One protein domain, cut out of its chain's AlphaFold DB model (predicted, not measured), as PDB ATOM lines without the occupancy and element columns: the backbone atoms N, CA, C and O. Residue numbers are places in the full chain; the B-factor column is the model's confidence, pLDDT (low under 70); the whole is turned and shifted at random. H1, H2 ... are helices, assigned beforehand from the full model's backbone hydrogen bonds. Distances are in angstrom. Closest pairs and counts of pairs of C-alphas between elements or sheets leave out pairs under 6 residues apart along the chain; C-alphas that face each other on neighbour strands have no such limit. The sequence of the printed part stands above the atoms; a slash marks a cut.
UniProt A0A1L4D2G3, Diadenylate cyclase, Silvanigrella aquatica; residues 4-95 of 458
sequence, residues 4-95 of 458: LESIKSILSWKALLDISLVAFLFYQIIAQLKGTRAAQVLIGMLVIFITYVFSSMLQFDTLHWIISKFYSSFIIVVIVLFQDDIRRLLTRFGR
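AT A GLANCE: This is residues 4 to 95 of the 458 residues of the protein "Diadenylate cyclase" of Silvanigrella aquatica (UniProt A0A1L4D2G3). A flat, open, all-helix shape is built on a helical hairpin, in which H4 folds back beside the far end of the long helix H3, and H5 and H6 carry the chain on past the other end of H3. From that same end of H3 a long arm sticks out, made of most of H2 with H1 at its tip, and residues 86 to 95 with most of H6 stick out as a second, shorter tail. The printed part has 92 residues with six named helices, in the order H1 to H6 along the chain, and no named strand. It is only just extended, close to loose, with a radius of gyration of the C-alphas of 18.7 A, and its C-alphas span 49 by 44 by 24 A.

HOW THE PARTS SIT: H3, residues 37 to 57, touches H4, residues 61 to 72, with its residues 52 to 56 alone. Their closest C-alphas are those of Ser 55 and His 64, 5.5 A apart. The two helices form a helical hairpin and run opposite ways at a steep tilt of 40 degrees. H5, residues 74 to 81, is near H3, with 6 pairs of C-alphas within 10 A. H4 and H5 meet only through their link, as do H5 and H6, residues 83 to 93. H6 is apart from H3. H2, residues 13 to 33, is close to H3 but not clearly touching, and the closest C-alphas, those of Leu 33 and Ala 39, are 5.4 A apart. H2 and H3 run opposite ways at a steep tilt of 57 degrees. H1, residues 4 to 10, is close to H2 but not clearly touching, with the C-alphas of Ser 9 and Ala 15, the closest, 7.9 A apart. These two run the same way at a steep tilt of 40 degrees. H2 is apart from H4, H5 and H6. In H1, H2, H3, H4, H5 and H6 every O i to N i+4 pair is within hydrogen-bond range.

IN THESE COORDINATES: H3 measures 30.8 A from first to last C-alpha, from C-alpha 37 at (193.826, 181.982, 216.972) to C-alpha 57 at (184.079, 195.358, 191.052). H2 measures 30.2 A, H4 16.2 A and H6 15.4 A. H1 begins with C-alpha 4 at (165.968, 171.470, 181.913), and H6 ends with C-alpha 93 at (203.599, 164.080, 210.406).

THE WHOLE: The two C-alphas farthest apart are those of Leu 4 and Arg 95, 52.6 A apart. Residues 4 to 29 and residues 86 to 95 stand free, and the body without them, 56 residues, spans 37 by 22 by 10 A. The printed part has no cut, and the five links between helices are tight. The mean pLDDT of the printed part is 84.3, and it is under 70 in residues 4 to 10, residue 35 and residues 91 to 95 of this model.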
ATOM      1  N   LEU A   4     166.499 172.613 181.166       66.62
ATOM      2  CA  LEU A   4     165.968 171.470 181.913       66.62
ATOM      3  C   LEU A   4     166.970 170.310 182.049       66.62
ATOM      4  O   LEU A   4     166.976 169.642 183.080       66.62
ATOM      5  N   GLU A   5     167.858 170.096 181.074       68.38
ATOM      6  CA  GLU A   5     168.912 169.075 181.196       68.38
ATOM      7  C   GLU A   5     170.068 169.534 182.086       68.38
ATOM      8  O   GLU A   5     170.604 168.735 182.852       68.38
ATOM      9  N   SER A   6     170.385 170.834 182.079       65.69
ATOM     10  CA  SER A   6     171.368 171.411 183.007       65.69
ATOM     11  C   SER A   6     170.895 171.302 184.462       65.69
ATOM     12  O   SER A   6     171.662 170.902 185.335       65.69
ATOM     13  N   ILE A   7     169.606 171.553 184.723       66.25
ATOM     14  CA  ILE A   7     169.008 171.399 186.059       66.25
ATOM     15  C   ILE A   7     169.009 169.928 186.500       66.25
ATOM     16  O   ILE A   7     169.345 169.631 187.644       66.25
ATOM     17  N   LYS A   8     168.703 168.988 185.597       66.88
ATOM     18  CA  LYS A   8     168.708 167.546 185.904       66.88
ATOM     19  C   LYS A   8     170.120 166.995 186.160       66.88
ATOM     20  O   LYS A   8     170.277 166.078 186.959       66.88
ATOM     21  N   SER A   9     171.138 167.576 185.520       65.62
ATOM     22  CA  SER A   9     172.555 167.284 185.780       65.62
ATOM     23  C   SER A   9     173.012 167.802 187.149       65.62
ATOM     24  O   SER A   9     173.715 167.092 187.866       65.62
ATOM     25  N   ILE A  10     172.592 169.011 187.538       65.25
ATOM     26  CA  ILE A  10     172.890 169.600 188.857       65.25
ATOM     27  C   ILE A  10     172.171 168.831 189.978       65.25
ATOM     28  O   ILE A  10     172.734 168.636 191.050       65.25
ATOM     29  N   LEU A  11     170.956 168.334 189.719       71.50
ATOM     30  CA  LEU A  11     170.164 167.532 190.659       71.50
ATOM     31  C   LEU A  11     170.417 166.016 190.538       71.50
ATOM     32  O   LEU A  11     169.565 165.201 190.896       71.50
ATOM     33  N   SER A  12     171.575 165.614 190.011       83.12
ATOM     34  CA  SER A  12     171.980 164.210 190.019       83.12
ATOM     35  C   SER A  12     172.246 163.758 191.457       83.12
ATOM     36  O   SER A  12     172.890 164.473 192.222       83.12
ATOM     37  N   TRP A  13     171.825 162.544 191.832       85.06
ATOM     38  CA  TRP A  13     172.120 161.971 193.157       85.06
ATOM     39  C   TRP A  13     173.625 162.002 193.485       85.06
ATOM     40  O   TRP A  13     174.009 162.219 194.630       85.06
ATOM     41  N   LYS A  14     174.485 161.869 192.463       87.50
ATOM     42  CA  LYS A  14     175.943 162.013 192.601       87.50
ATOM     43  C   LYS A  14     176.359 163.426 193.016       87.50
ATOM     44  O   LYS A  14     177.199 163.552 193.895       87.50
ATOM     45  N   ALA A  15     175.762 164.463 192.426       87.06
ATOM     46  CA  ALA A  15     176.042 165.856 192.774       87.06
ATOM     47  C   ALA A  15     175.554 166.185 194.192       87.06
ATOM     48  O   ALA A  15     176.236 166.877 194.938       87.06
ATOM     49  N   LEU A  16     174.406 165.634 194.595       88.31
ATOM     50  CA  LEU A  16     173.873 165.821 195.944       88.31
ATOM     51  C   LEU A  16     174.760 165.150 197.007       88.31
ATOM     52  O   LEU A  16     175.015 165.743 198.054       88.31
ATOM     53  N   LEU A  17     175.281 163.953 196.717       92.06
ATOM     54  CA  LEU A  17     176.236 163.253 197.580       92.06
ATOM     55  C   LEU A  17     177.576 164.001 197.647       92.06
ATOM     56  O   LEU A  17     178.101 164.199 198.738       92.06
ATOM     57  N   ASP A  18     178.089 164.481 196.513       91.12
ATOM     58  CA  ASP A  18     179.335 165.252 196.439       91.12
ATOM     59  C   ASP A  18     179.244 166.569 197.230       91.12
ATOM     60  O   ASP A  18     180.043 166.814 198.133       91.12
ATOM     61  N   ILE A  19     178.193 167.365 197.004       92.06
ATOM     62  CA  ILE A  19     177.946 168.608 197.752       92.06
ATOM     63  C   ILE A  19     177.776 168.319 199.246       92.06
ATOM     64  O   ILE A  19     178.307 169.061 200.071       92.06
ATOM     65  N   SER A  20     177.069 167.246 199.617       93.44
ATOM     66  CA  SER A  20     176.900 166.859 201.021       93.44
ATOM     67  C   SER A  20     178.229 166.475 201.673       93.44
ATOM     68  O   SER A  20     178.503 166.907 202.794       93.44
ATOM     69  N   LEU A  21     179.082 165.731 200.967       93.56
ATOM     70  CA  LEU A  21     180.399 165.326 201.446       93.56
ATOM     71  C   LEU A  21     181.332 166.534 201.605       93.56
ATOM     72  O   LEU A  21     181.956 166.693 202.654       93.56
ATOM     73  N   VAL A  22     181.376 167.421 200.609       94.94
ATOM     74  CA  VAL A  22     182.148 168.670 200.664       94.94
ATOM     75  C   VAL A  22     181.643 169.566 201.798       94.94
ATOM     76  O   VAL A  22     182.443 170.051 202.595       94.94
ATOM     77  N   ALA A  23     180.327 169.743 201.933       94.31
ATOM     78  CA  ALA A  23     179.732 170.541 203.003       94.31
ATOM     79  C   ALA A  23     180.040 169.966 204.394       94.31
ATOM     80  O   ALA A  23     180.378 170.725 205.302       94.31
ATOM     81  N   PHE A  24     179.982 168.641 204.562       95.44
ATOM     82  CA  PHE A  24     180.379 167.972 205.802       95.44
ATOM     83  C   PHE A  24     181.862 168.209 206.119       95.44
ATOM     84  O   PHE A  24     182.204 168.550 207.250       95.44
ATOM     85  N   LEU A  25     182.739 168.104 205.118       91.75
ATOM     86  CA  LEU A  25     184.176 168.325 205.277       91.75
ATOM     87  C   LEU A  25     184.489 169.779 205.674       91.75
ATOM     88  O   LEU A  25     185.232 170.013 206.628       91.75
ATOM     89  N   PHE A  26     183.859 170.758 205.021       89.62
ATOM     90  CA  PHE A  26     183.964 172.171 205.402       89.62
ATOM     91  C   PHE A  26     183.399 172.446 206.796       89.62
ATOM     92  O   PHE A  26     184.024 173.169 207.573       89.62
ATOM     93  N   TYR A  27     182.247 171.863 207.139       91.19
ATOM     94  CA  TYR A  27     181.675 171.978 208.479       91.19
ATOM     95  C   TYR A  27     182.650 171.458 209.538       91.19
ATOM     96  O   TYR A  27     182.884 172.143 210.532       91.19
ATOM     97  N   GLN A  28     183.272 170.300 209.296       85.25
ATOM     98  CA  GLN A  28     184.263 169.706 210.190       85.25
ATOM     99  C   GLN A  28     185.467 170.639 210.389       85.25
ATOM    100  O   GLN A  28     185.872 170.887 211.524       85.25
ATOM    101  N   ILE A  29     186.002 171.210 209.303       79.00
ATOM    102  CA  ILE A  29     187.122 172.163 209.350       79.00
ATOM    103  C   ILE A  29     186.734 173.413 210.150       79.00
ATOM    104  O   ILE A  29     187.442 173.807 211.074       79.00
ATOM    105  N   ILE A  30     185.582 174.021 209.855       80.12
ATOM    106  CA  ILE A  30     185.113 175.224 210.556       80.12
ATOM    107  C   ILE A  30     184.871 174.926 212.041       80.12
ATOM    108  O   ILE A  30     185.236 175.732 212.898       80.12
ATOM    109  N   ALA A  31     184.278 173.776 212.368       77.81
ATOM    110  CA  ALA A  31     184.031 173.364 213.744       77.81
ATOM    111  C   ALA A  31     185.334 173.177 214.536       77.81
ATOM    112  O   ALA A  31     185.387 173.586 215.694       77.81
ATOM    113  N   GLN A  32     186.388 172.635 213.913       70.12
ATOM    114  CA  GLN A  32     187.703 172.476 214.543       70.12
ATOM    115  C   GLN A  32     188.454 173.801 214.727       70.12
ATOM    116  O   GLN A  32     189.204 173.955 215.688       70.12
ATOM    117  N   LEU A  33     188.244 174.777 213.839       75.69
ATOM    118  CA  LEU A  33     188.903 176.081 213.927       75.69
ATOM    119  C   LEU A  33     188.228 177.024 214.936       75.69
ATOM    120  O   LEU A  33     188.872 177.958 215.424       75.69
ATOM    121  N   LYS A  34     186.951 176.811 215.280       72.00
ATOM    122  CA  LYS A  34     186.204 177.687 216.200       72.00
ATOM    123  C   LYS A  34     186.910 177.835 217.553       72.00
ATOM    124  O   LYS A  34     187.170 176.865 218.253       72.00
ATOM    125  N   GLY A  35     187.171 179.086 217.936       67.12
ATOM    126  CA  GLY A  35     187.825 179.433 219.204       67.12
ATOM    127  C   GLY A  35     189.356 179.389 219.172       67.12
ATOM    128  O   GLY A  35     189.984 179.678 220.188       67.12
ATOM    129  N   THR A  36     189.967 179.072 218.027       77.81
ATOM    130  CA  THR A  36     191.426 179.112 217.851       77.81
ATOM    131  C   THR A  36     191.898 180.489 217.371       77.81
ATOM    132  O   THR A  36     191.144 181.240 216.747       77.81
ATOM    133  N   ARG A  37     193.180 180.812 217.601       73.38
ATOM    134  CA  ARG A  37     193.826 181.982 216.972       73.38
ATOM    135  C   ARG A  37     193.779 181.896 215.444       73.38
ATOM    136  O   ARG A  37     193.566 182.911 214.788       73.38
ATOM    137  N   ALA A  38     193.890 180.687 214.891       75.69
ATOM    138  CA  ALA A  38     193.803 180.449 213.454       75.69
ATOM    139  C   ALA A  38     192.468 180.933 212.864       75.69
ATOM    140  O   ALA A  38     192.470 181.530 211.792       75.69
ATOM    141  N   ALA A  39     191.338 180.783 213.572       81.00
ATOM    142  CA  ALA A  39     190.057 181.317 213.100       81.00
ATOM    143  C   ALA A  39     190.049 182.848 212.981       81.00
ATOM    144  O   ALA A  39     189.494 183.372 212.019       81.00
ATOM    145  N   GLN A  40     190.677 183.570 213.915       79.44
ATOM    146  CA  GLN A  40     190.780 185.033 213.837       79.44
ATOM    147  C   GLN A  40     191.616 185.467 212.627       79.44
ATOM    148  O   GLN A  40     191.218 186.376 211.900       79.44
ATOM    149  N   VAL A  41     192.733 184.778 212.374       85.38
ATOM    150  CA  VAL A  41     193.588 185.021 211.202       85.38
ATOM    151  C   VAL A  41     192.831 184.742 209.901       85.38
ATOM    152  O   VAL A  41     192.883 185.548 208.976       85.38
ATOM    153  N   LEU A  42     192.074 183.642 209.842       84.94
ATOM    154  CA  LEU A  42     191.298 183.252 208.663       84.94
ATOM    155  C   LEU A  42     190.171 184.256 208.372       84.94
ATOM    156  O   LEU A  42     189.984 184.650 207.223       84.94
ATOM    157  N   ILE A  43     189.474 184.740 209.408       87.50
ATOM    158  CA  ILE A  43     188.485 185.823 209.280       87.50
ATOM    159  C   ILE A  43     189.156 187.105 208.766       87.50
ATOM    160  O   ILE A  43     188.634 187.733 207.848       87.50
ATOM    161  N   GLY A  44     190.326 187.474 209.298       88.75
ATOM    162  CA  GLY A  44     191.092 188.629 208.817       88.75
ATOM    163  C   GLY A  44     191.489 188.506 207.342       88.75
ATOM    164  O   GLY A  44     191.275 189.435 206.564       88.75
ATOM    165  N   MET A  45     191.985 187.336 206.927       88.88
ATOM    166  CA  MET A  45     192.270 187.041 205.518       88.88
ATOM    167  C   MET A  45     191.022 187.136 204.639       88.88
ATOM    168  O   MET A  45     191.096 187.685 203.541       88.88
ATOM    169  N   LEU A  46     189.882 186.618 205.108       90.69
ATOM    170  CA  LEU A  46     188.619 186.666 204.374       90.69
ATOM    171  C   LEU A  46     188.175 188.114 204.142       90.69
ATOM    172  O   LEU A  46     187.782 188.455 203.032       90.69
ATOM    173  N   VAL A  47     188.275 188.974 205.160       93.38
ATOM    174  CA  VAL A  47     187.945 190.402 205.034       93.38
ATOM    175  C   VAL A  47     188.819 191.063 203.971       93.38
ATOM    176  O   VAL A  47     188.285 191.702 203.070       93.38
ATOM    177  N   ILE A  48     190.140 190.850 204.013       90.31
ATOM    178  CA  ILE A  48     191.071 191.408 203.017       90.31
ATOM    179  C   ILE A  48     190.740 190.899 201.604       90.31
ATOM    180  O   ILE A  48     190.741 191.675 200.647       90.31
ATOM    181  N   PHE A  49     190.414 189.610 201.464       92.25
ATOM    182  CA  PHE A  49     190.005 189.018 200.190       92.25
ATOM    183  C   PHE A  49     188.703 189.631 199.654       92.25
ATOM    184  O   PHE A  49     188.622 189.982 198.479       92.25
ATOM    185  N   ILE A  50     187.701 189.825 200.514       94.50
ATOM    186  CA  ILE A  50     186.448 190.495 200.148       94.50
ATOM    187  C   ILE A  50     186.737 191.930 199.693       94.50
ATOM    188  O   ILE A  50     186.254 192.341 198.641       94.50
ATOM    189  N   THR A  51     187.571 192.679 200.422       92.69
ATOM    190  CA  THR A  51     187.962 194.040 200.027       92.69
ATOM    191  C   THR A  51     188.629 194.066 198.650       92.69
ATOM    192  O   THR A  51     188.322 194.950 197.855       92.69
ATOM    193  N   TYR A  52     189.480 193.087 198.325       92.44
ATOM    194  CA  TYR A  52     190.075 192.963 196.989       92.44
ATOM    195  C   TYR A  52     189.013 192.800 195.889       92.44
ATOM    196  O   TYR A  52     189.043 193.528 194.893       92.44
ATOM    197  N   VAL A  53     188.047 191.895 196.085       93.62
ATOM    198  CA  VAL A  53     186.962 191.651 195.119       93.62
ATOM    199  C   VAL A  53     186.096 192.898 194.945       93.62
ATOM    200  O   VAL A  53     185.866 193.329 193.817       93.62
ATOM    201  N   PHE A  54     185.675 193.530 196.044       95.00
ATOM    202  CA  PHE A  54     184.880 194.762 195.993       95.00
ATOM    203  C   PHE A  54     185.632 195.907 195.313       95.00
ATOM    204  O   PHE A  54     185.049 196.605 194.489       95.00
ATOM    205  N   SER A  55     186.927 196.067 195.598       94.75
ATOM    206  CA  SER A  55     187.773 197.063 194.935       94.75
ATOM    207  C   SER A  55     187.812 196.874 193.423       94.75
ATOM    208  O   SER A  55     187.804 197.859 192.688       94.75
ATOM    209  N   SER A  56     187.873 195.619 192.968       90.44
ATOM    210  CA  SER A  56     187.897 195.279 191.546       90.44
ATOM    211  C   SER A  56     186.534 195.486 190.885       90.44
ATOM    212  O   SER A  56     186.483 195.928 189.744       90.44
ATOM    213  N   MET A  57     185.436 195.178 191.582       92.25
ATOM    214  CA  MET A  57     184.079 195.358 191.052       92.25
ATOM    215  C   MET A  57     183.673 196.833 190.969       92.25
ATOM    216  O   MET A  57     183.030 197.233 190.005       92.25
ATOM    217  N   LEU A  58     184.055 197.637 191.965       94.00
ATOM    218  CA  LEU A  58     183.738 199.067 192.053       94.00
ATOM    219  C   LEU A  58     184.702 199.957 191.253       94.00
ATOM    220  O   LEU A  58     184.532 201.172 191.258       94.00
ATOM    221  N   GLN A  59     185.697 199.368 190.576       92.19
ATOM    222  CA  GLN A  59     186.702 200.079 189.774       92.19
ATOM    223  C   GLN A  59     187.507 201.119 190.578       92.19
ATOM    224  O   GLN A  59     187.855 202.189 190.087       92.19
ATOM    225  N   PHE A  60     187.828 200.819 191.841       95.69
ATOM    226  CA  PHE A  60     188.729 201.667 192.625       95.69
ATOM    227  C   PHE A  60     190.184 201.393 192.242       95.69
ATOM    228  O   PHE A  60     190.853 200.599 192.898       95.69
ATOM    229  N   ASP A  61     190.678 202.069 191.206       92.12
ATOM    230  CA  ASP A  61     192.003 201.816 190.619       92.12
ATOM    231  C   ASP A  61     193.151 201.944 191.631       92.12
ATOM    232  O   ASP A  61     193.980 201.041 191.755       92.12
ATOM    233  N   THR A  62     193.182 203.023 192.422       94.75
ATOM    234  CA  THR A  62     194.241 203.240 193.425       94.75
ATOM    235  C   THR A  62     194.194 202.195 194.539       94.75
ATOM    236  O   THR A  62     195.227 201.653 194.932       94.75
ATOM    237  N   LEU A  63     192.996 201.882 195.047       92.69
ATOM    238  CA  LEU A  63     192.815 200.886 196.106       92.69
ATOM    239  C   LEU A  63     193.186 199.488 195.591       92.69
ATOM    240  O   LEU A  63     193.913 198.752 196.256       92.69
ATOM    241  N   HIS A  64     192.756 199.154 194.375       93.75
ATOM    242  CA  HIS A  64     193.054 197.888 193.720       93.75
ATOM    243  C   HIS A  64     194.554 197.748 193.450       93.75
ATOM    244  O   HIS A  64     195.124 196.683 193.687       93.75
ATOM    245  N   TRP A  65     195.230 198.820 193.032       94.62
ATOM    246  CA  TRP A  65     196.682 198.830 192.862       94.62
ATOM    247  C   TRP A  65     197.412 198.533 194.180       94.62
ATOM    248  O   TRP A  65     198.270 197.653 194.212       94.62
ATOM    249  N   ILE A  66     197.031 199.173 195.291       94.38
ATOM    250  CA  ILE A  66     197.638 198.906 196.610       94.38
ATOM    251  C   ILE A  66     197.380 197.457 197.047       94.38
ATOM    252  O   ILE A  66     198.309 196.738 197.425       94.38
ATOM    253  N   ILE A  67     196.124 197.007 196.981       92.44
ATOM    254  CA  ILE A  67     195.738 195.673 197.452       92.44
ATOM    255  C   ILE A  67     196.353 194.581 196.570       92.44
ATOM    256  O   ILE A  67     196.822 193.580 197.100       92.44
ATOM    257  N   SER A  68     196.420 194.759 195.248       90.69
ATOM    258  CA  SER A  68     197.047 193.787 194.340       90.69
ATOM    259  C   SER A  68     198.548 193.632 194.608       90.69
ATOM    260  O   SER A  68     199.058 192.509 194.588       90.69
ATOM    261  N   LYS A  69     199.256 194.720 194.952       92.62
ATOM    262  CA  LYS A  69     200.658 194.651 195.397       92.62
ATOM    263  C   LYS A  69     200.806 193.885 196.708       92.62
ATOM    264  O   LYS A  69     201.683 193.030 196.798       92.62
ATOM    265  N   PHE A  70     199.936 194.131 197.690       91.12
ATOM    266  CA  PHE A  70     199.910 193.342 198.925       91.12
ATOM    267  C   PHE A  70     199.619 191.857 198.642       91.12
ATOM    268  O   PHE A  70     200.310 190.979 199.156       91.12
ATOM    269  N   TYR A  71     198.646 191.574 197.771       90.25
ATOM    270  CA  TYR A  71     198.235 190.216 197.421       90.25
ATOM    271  C   TYR A  71     199.346 189.434 196.703       90.25
ATOM    272  O   TYR A  71     199.517 188.241 196.943       90.25
ATOM    273  N   SER A  72     200.175 190.107 195.898       90.25
ATOM    274  CA  SER A  72     201.359 189.500 195.271       90.25
ATOM    275  C   SER A  72     202.351 188.921 196.290       90.25
ATOM    276  O   SER A  72     203.062 187.973 195.964       90.25
ATOM    277  N   SER A  73     202.392 189.461 197.512       91.00
ATOM    278  CA  SER A  73     203.236 188.978 198.618       91.00
ATOM    279  C   SER A  73     202.457 188.157 199.655       91.00
ATOM    280  O   SER A  73     203.015 187.763 200.680       91.00
ATOM    281  N   PHE A  74     201.176 187.871 199.407       88.94
ATOM    282  CA  PHE A  74     200.274 187.243 200.375       88.94
ATOM    283  C   PHE A  74     200.768 185.877 200.851       88.94
ATOM    284  O   PHE A  74     200.670 185.572 202.035       88.94
ATOM    285  N   ILE A  75     201.368 185.082 199.959       90.00
ATOM    286  CA  ILE A  75     201.909 183.764 200.315       90.00
ATOM    287  C   ILE A  75     202.972 183.851 201.419       90.00
ATOM    288  O   ILE A  75     202.981 183.024 202.326       90.00
ATOM    289  N   ILE A  76     203.820 184.884 201.395       91.94
ATOM    290  CA  ILE A  76     204.851 185.103 202.417       91.94
ATOM    291  C   ILE A  76     204.186 185.454 203.747       91.94
ATOM    292  O   ILE A  76     204.534 184.878 204.774       91.94
ATOM    293  N   VAL A  77     203.196 186.353 203.731       88.75
ATOM    294  CA  VAL A  77     202.444 186.742 204.934       88.75
ATOM    295  C   VAL A  77     201.758 185.529 205.559       88.75
ATOM    296  O   VAL A  77     201.871 185.322 206.762       88.75
ATOM    297  N   VAL A  78     201.107 184.687 204.750       88.12
ATOM    298  CA  VAL A  78     200.481 183.440 205.212       88.12
ATOM    299  C   VAL A  78     201.521 182.517 205.848       88.12
ATOM    300  O   VAL A  78     201.314 182.064 206.968       88.12
ATOM    301  N   ILE A  79     202.664 182.273 205.198       90.12
ATOM    302  CA  ILE A  79     203.716 181.405 205.756       90.12
ATOM    303  C   ILE A  79     204.240 181.943 207.093       90.12
ATOM    304  O   ILE A  79     204.424 181.162 208.021       90.12
ATOM    305  N   VAL A  80     204.460 183.255 207.211       89.81
ATOM    306  CA  VAL A  80     204.931 183.883 208.455       89.81
ATOM    307  C   VAL A  80     203.876 183.780 209.558       89.81
ATOM    308  O   VAL A  80     204.204 183.424 210.685       89.81
ATOM    309  N   LEU A  81     202.600 184.031 209.244       85.69
ATOM    310  CA  LEU A  81     201.505 183.937 210.215       85.69
ATOM    311  C   LEU A  81     201.257 182.499 210.691       85.69
ATOM    312  O   LEU A  81     200.971 182.291 211.868       85.69
ATOM    313  N   PHE A  82     201.387 181.517 209.799       86.00
ATOM    314  CA  PHE A  82     201.198 180.095 210.099       86.00
ATOM    315  C   PHE A  82     202.515 179.359 210.384       86.00
ATOM    316  O   PHE A  82     202.536 178.128 210.402       86.00
ATOM    317  N   GLN A  83     203.622 180.072 210.617       88.50
ATOM    318  CA  GLN A  83     204.943 179.460 210.782       88.50
ATOM    319  C   GLN A  83     204.957 178.427 211.917       88.50
ATOM    320  O   GLN A  83     205.480 177.320 211.751       88.50
ATOM    321  N   ASP A  84     204.356 178.772 213.058       78.62
ATOM    322  CA  ASP A  84     204.288 177.890 214.224       78.62
ATOM    323  C   ASP A  84     203.387 176.674 213.975       78.62
ATOM    324  O   ASP A  84     203.739 175.562 214.373       78.62
ATOM    325  N   ASP A  85     202.266 176.851 213.273       82.56
ATOM    326  CA  ASP A  85     201.320 175.772 212.972       82.56
ATOM    327  C   ASP A  85     201.886 174.792 211.940       82.56
ATOM    328  O   ASP A  85     201.834 173.580 212.148       82.56
ATOM    329  N   ILE A  86     202.503 175.297 210.865       82.38
ATOM    330  CA  ILE A  86     203.183 174.482 209.847       82.38
ATOM    331  C   ILE A  86     204.305 173.679 210.501       82.38
ATOM    332  O   ILE A  86     204.414 172.471 210.276       82.38
ATOM    333  N   ARG A  87     205.104 174.323 211.364       78.69
ATOM    334  CA  ARG A  87     206.135 173.634 212.142       78.69
ATOM    335  C   ARG A  87     205.511 172.520 212.973       78.69
ATOM    336  O   ARG A  87     205.957 171.385 212.843       78.69
ATOM    337  N   ARG A  88     204.484 172.802 213.782       70.94
ATOM    338  CA  ARG A  88     203.794 171.798 214.619       70.94
ATOM    339  C   ARG A  88     203.266 170.630 213.786       70.94
ATOM    340  O   ARG A  88     203.430 169.481 214.186       70.94
ATOM    341  N   LEU A  89     202.681 170.911 212.625       72.25
ATOM    342  CA  LEU A  89     202.100 169.913 211.736       72.25
ATOM    343  C   LEU A  89     203.170 168.994 211.137       72.25
ATOM    344  O   LEU A  89     203.083 167.781 211.288       72.25
ATOM    345  N   LEU A  90     204.222 169.557 210.539       73.06
ATOM    346  CA  LEU A  90     205.360 168.800 209.997       73.06
ATOM    347  C   LEU A  90     206.044 167.958 211.074       73.06
ATOM    348  O   LEU A  90     206.430 166.817 210.847       73.06
ATOM    349  N   THR A  91     206.130 168.521 212.273       65.44
ATOM    350  CA  THR A  91     206.696 167.888 213.459       65.44
ATOM    351  C   THR A  91     205.833 166.701 213.918       65.44
ATOM    352  O   THR A  91     206.368 165.704 214.391       65.44
ATOM    353  N   ARG A  92     204.507 166.737 213.724       64.31
ATOM    354  CA  ARG A  92     203.604 165.593 213.962       64.31
ATOM    355  C   ARG A  92     203.640 164.558 212.829       64.31
ATOM    356  O   ARG A  92     203.690 163.370 213.111       64.31
ATOM    357  N   PHE A  93     203.642 164.985 211.567       65.00
ATOM    358  CA  PHE A  93     203.599 164.080 210.406       65.00
ATOM    359  C   PHE A  93     204.930 163.395 210.094       65.00
ATOM    360  O   PHE A  93     204.932 162.259 209.630       65.00
ATOM    361  N   GLY A  94     206.064 164.042 210.371       61.25
ATOM    362  CA  GLY A  94     207.395 163.455 210.191       61.25
ATOM    363  C   GLY A  94     207.720 162.335 211.185       61.25
ATOM    364  O   GLY A  94     208.826 161.803 211.165       61.25
ATOM    365  N   ARG A  95     206.785 161.986 212.072       58.50
ATOM    366  CA  ARG A  95     206.991 161.060 213.181       58.50
ATOM    367  C   ARG A  95     205.982 159.929 213.100       58.50
ATOM    368  O   ARG A  95     204.891 159.998 213.658       58.50
TER     369      ARG A  95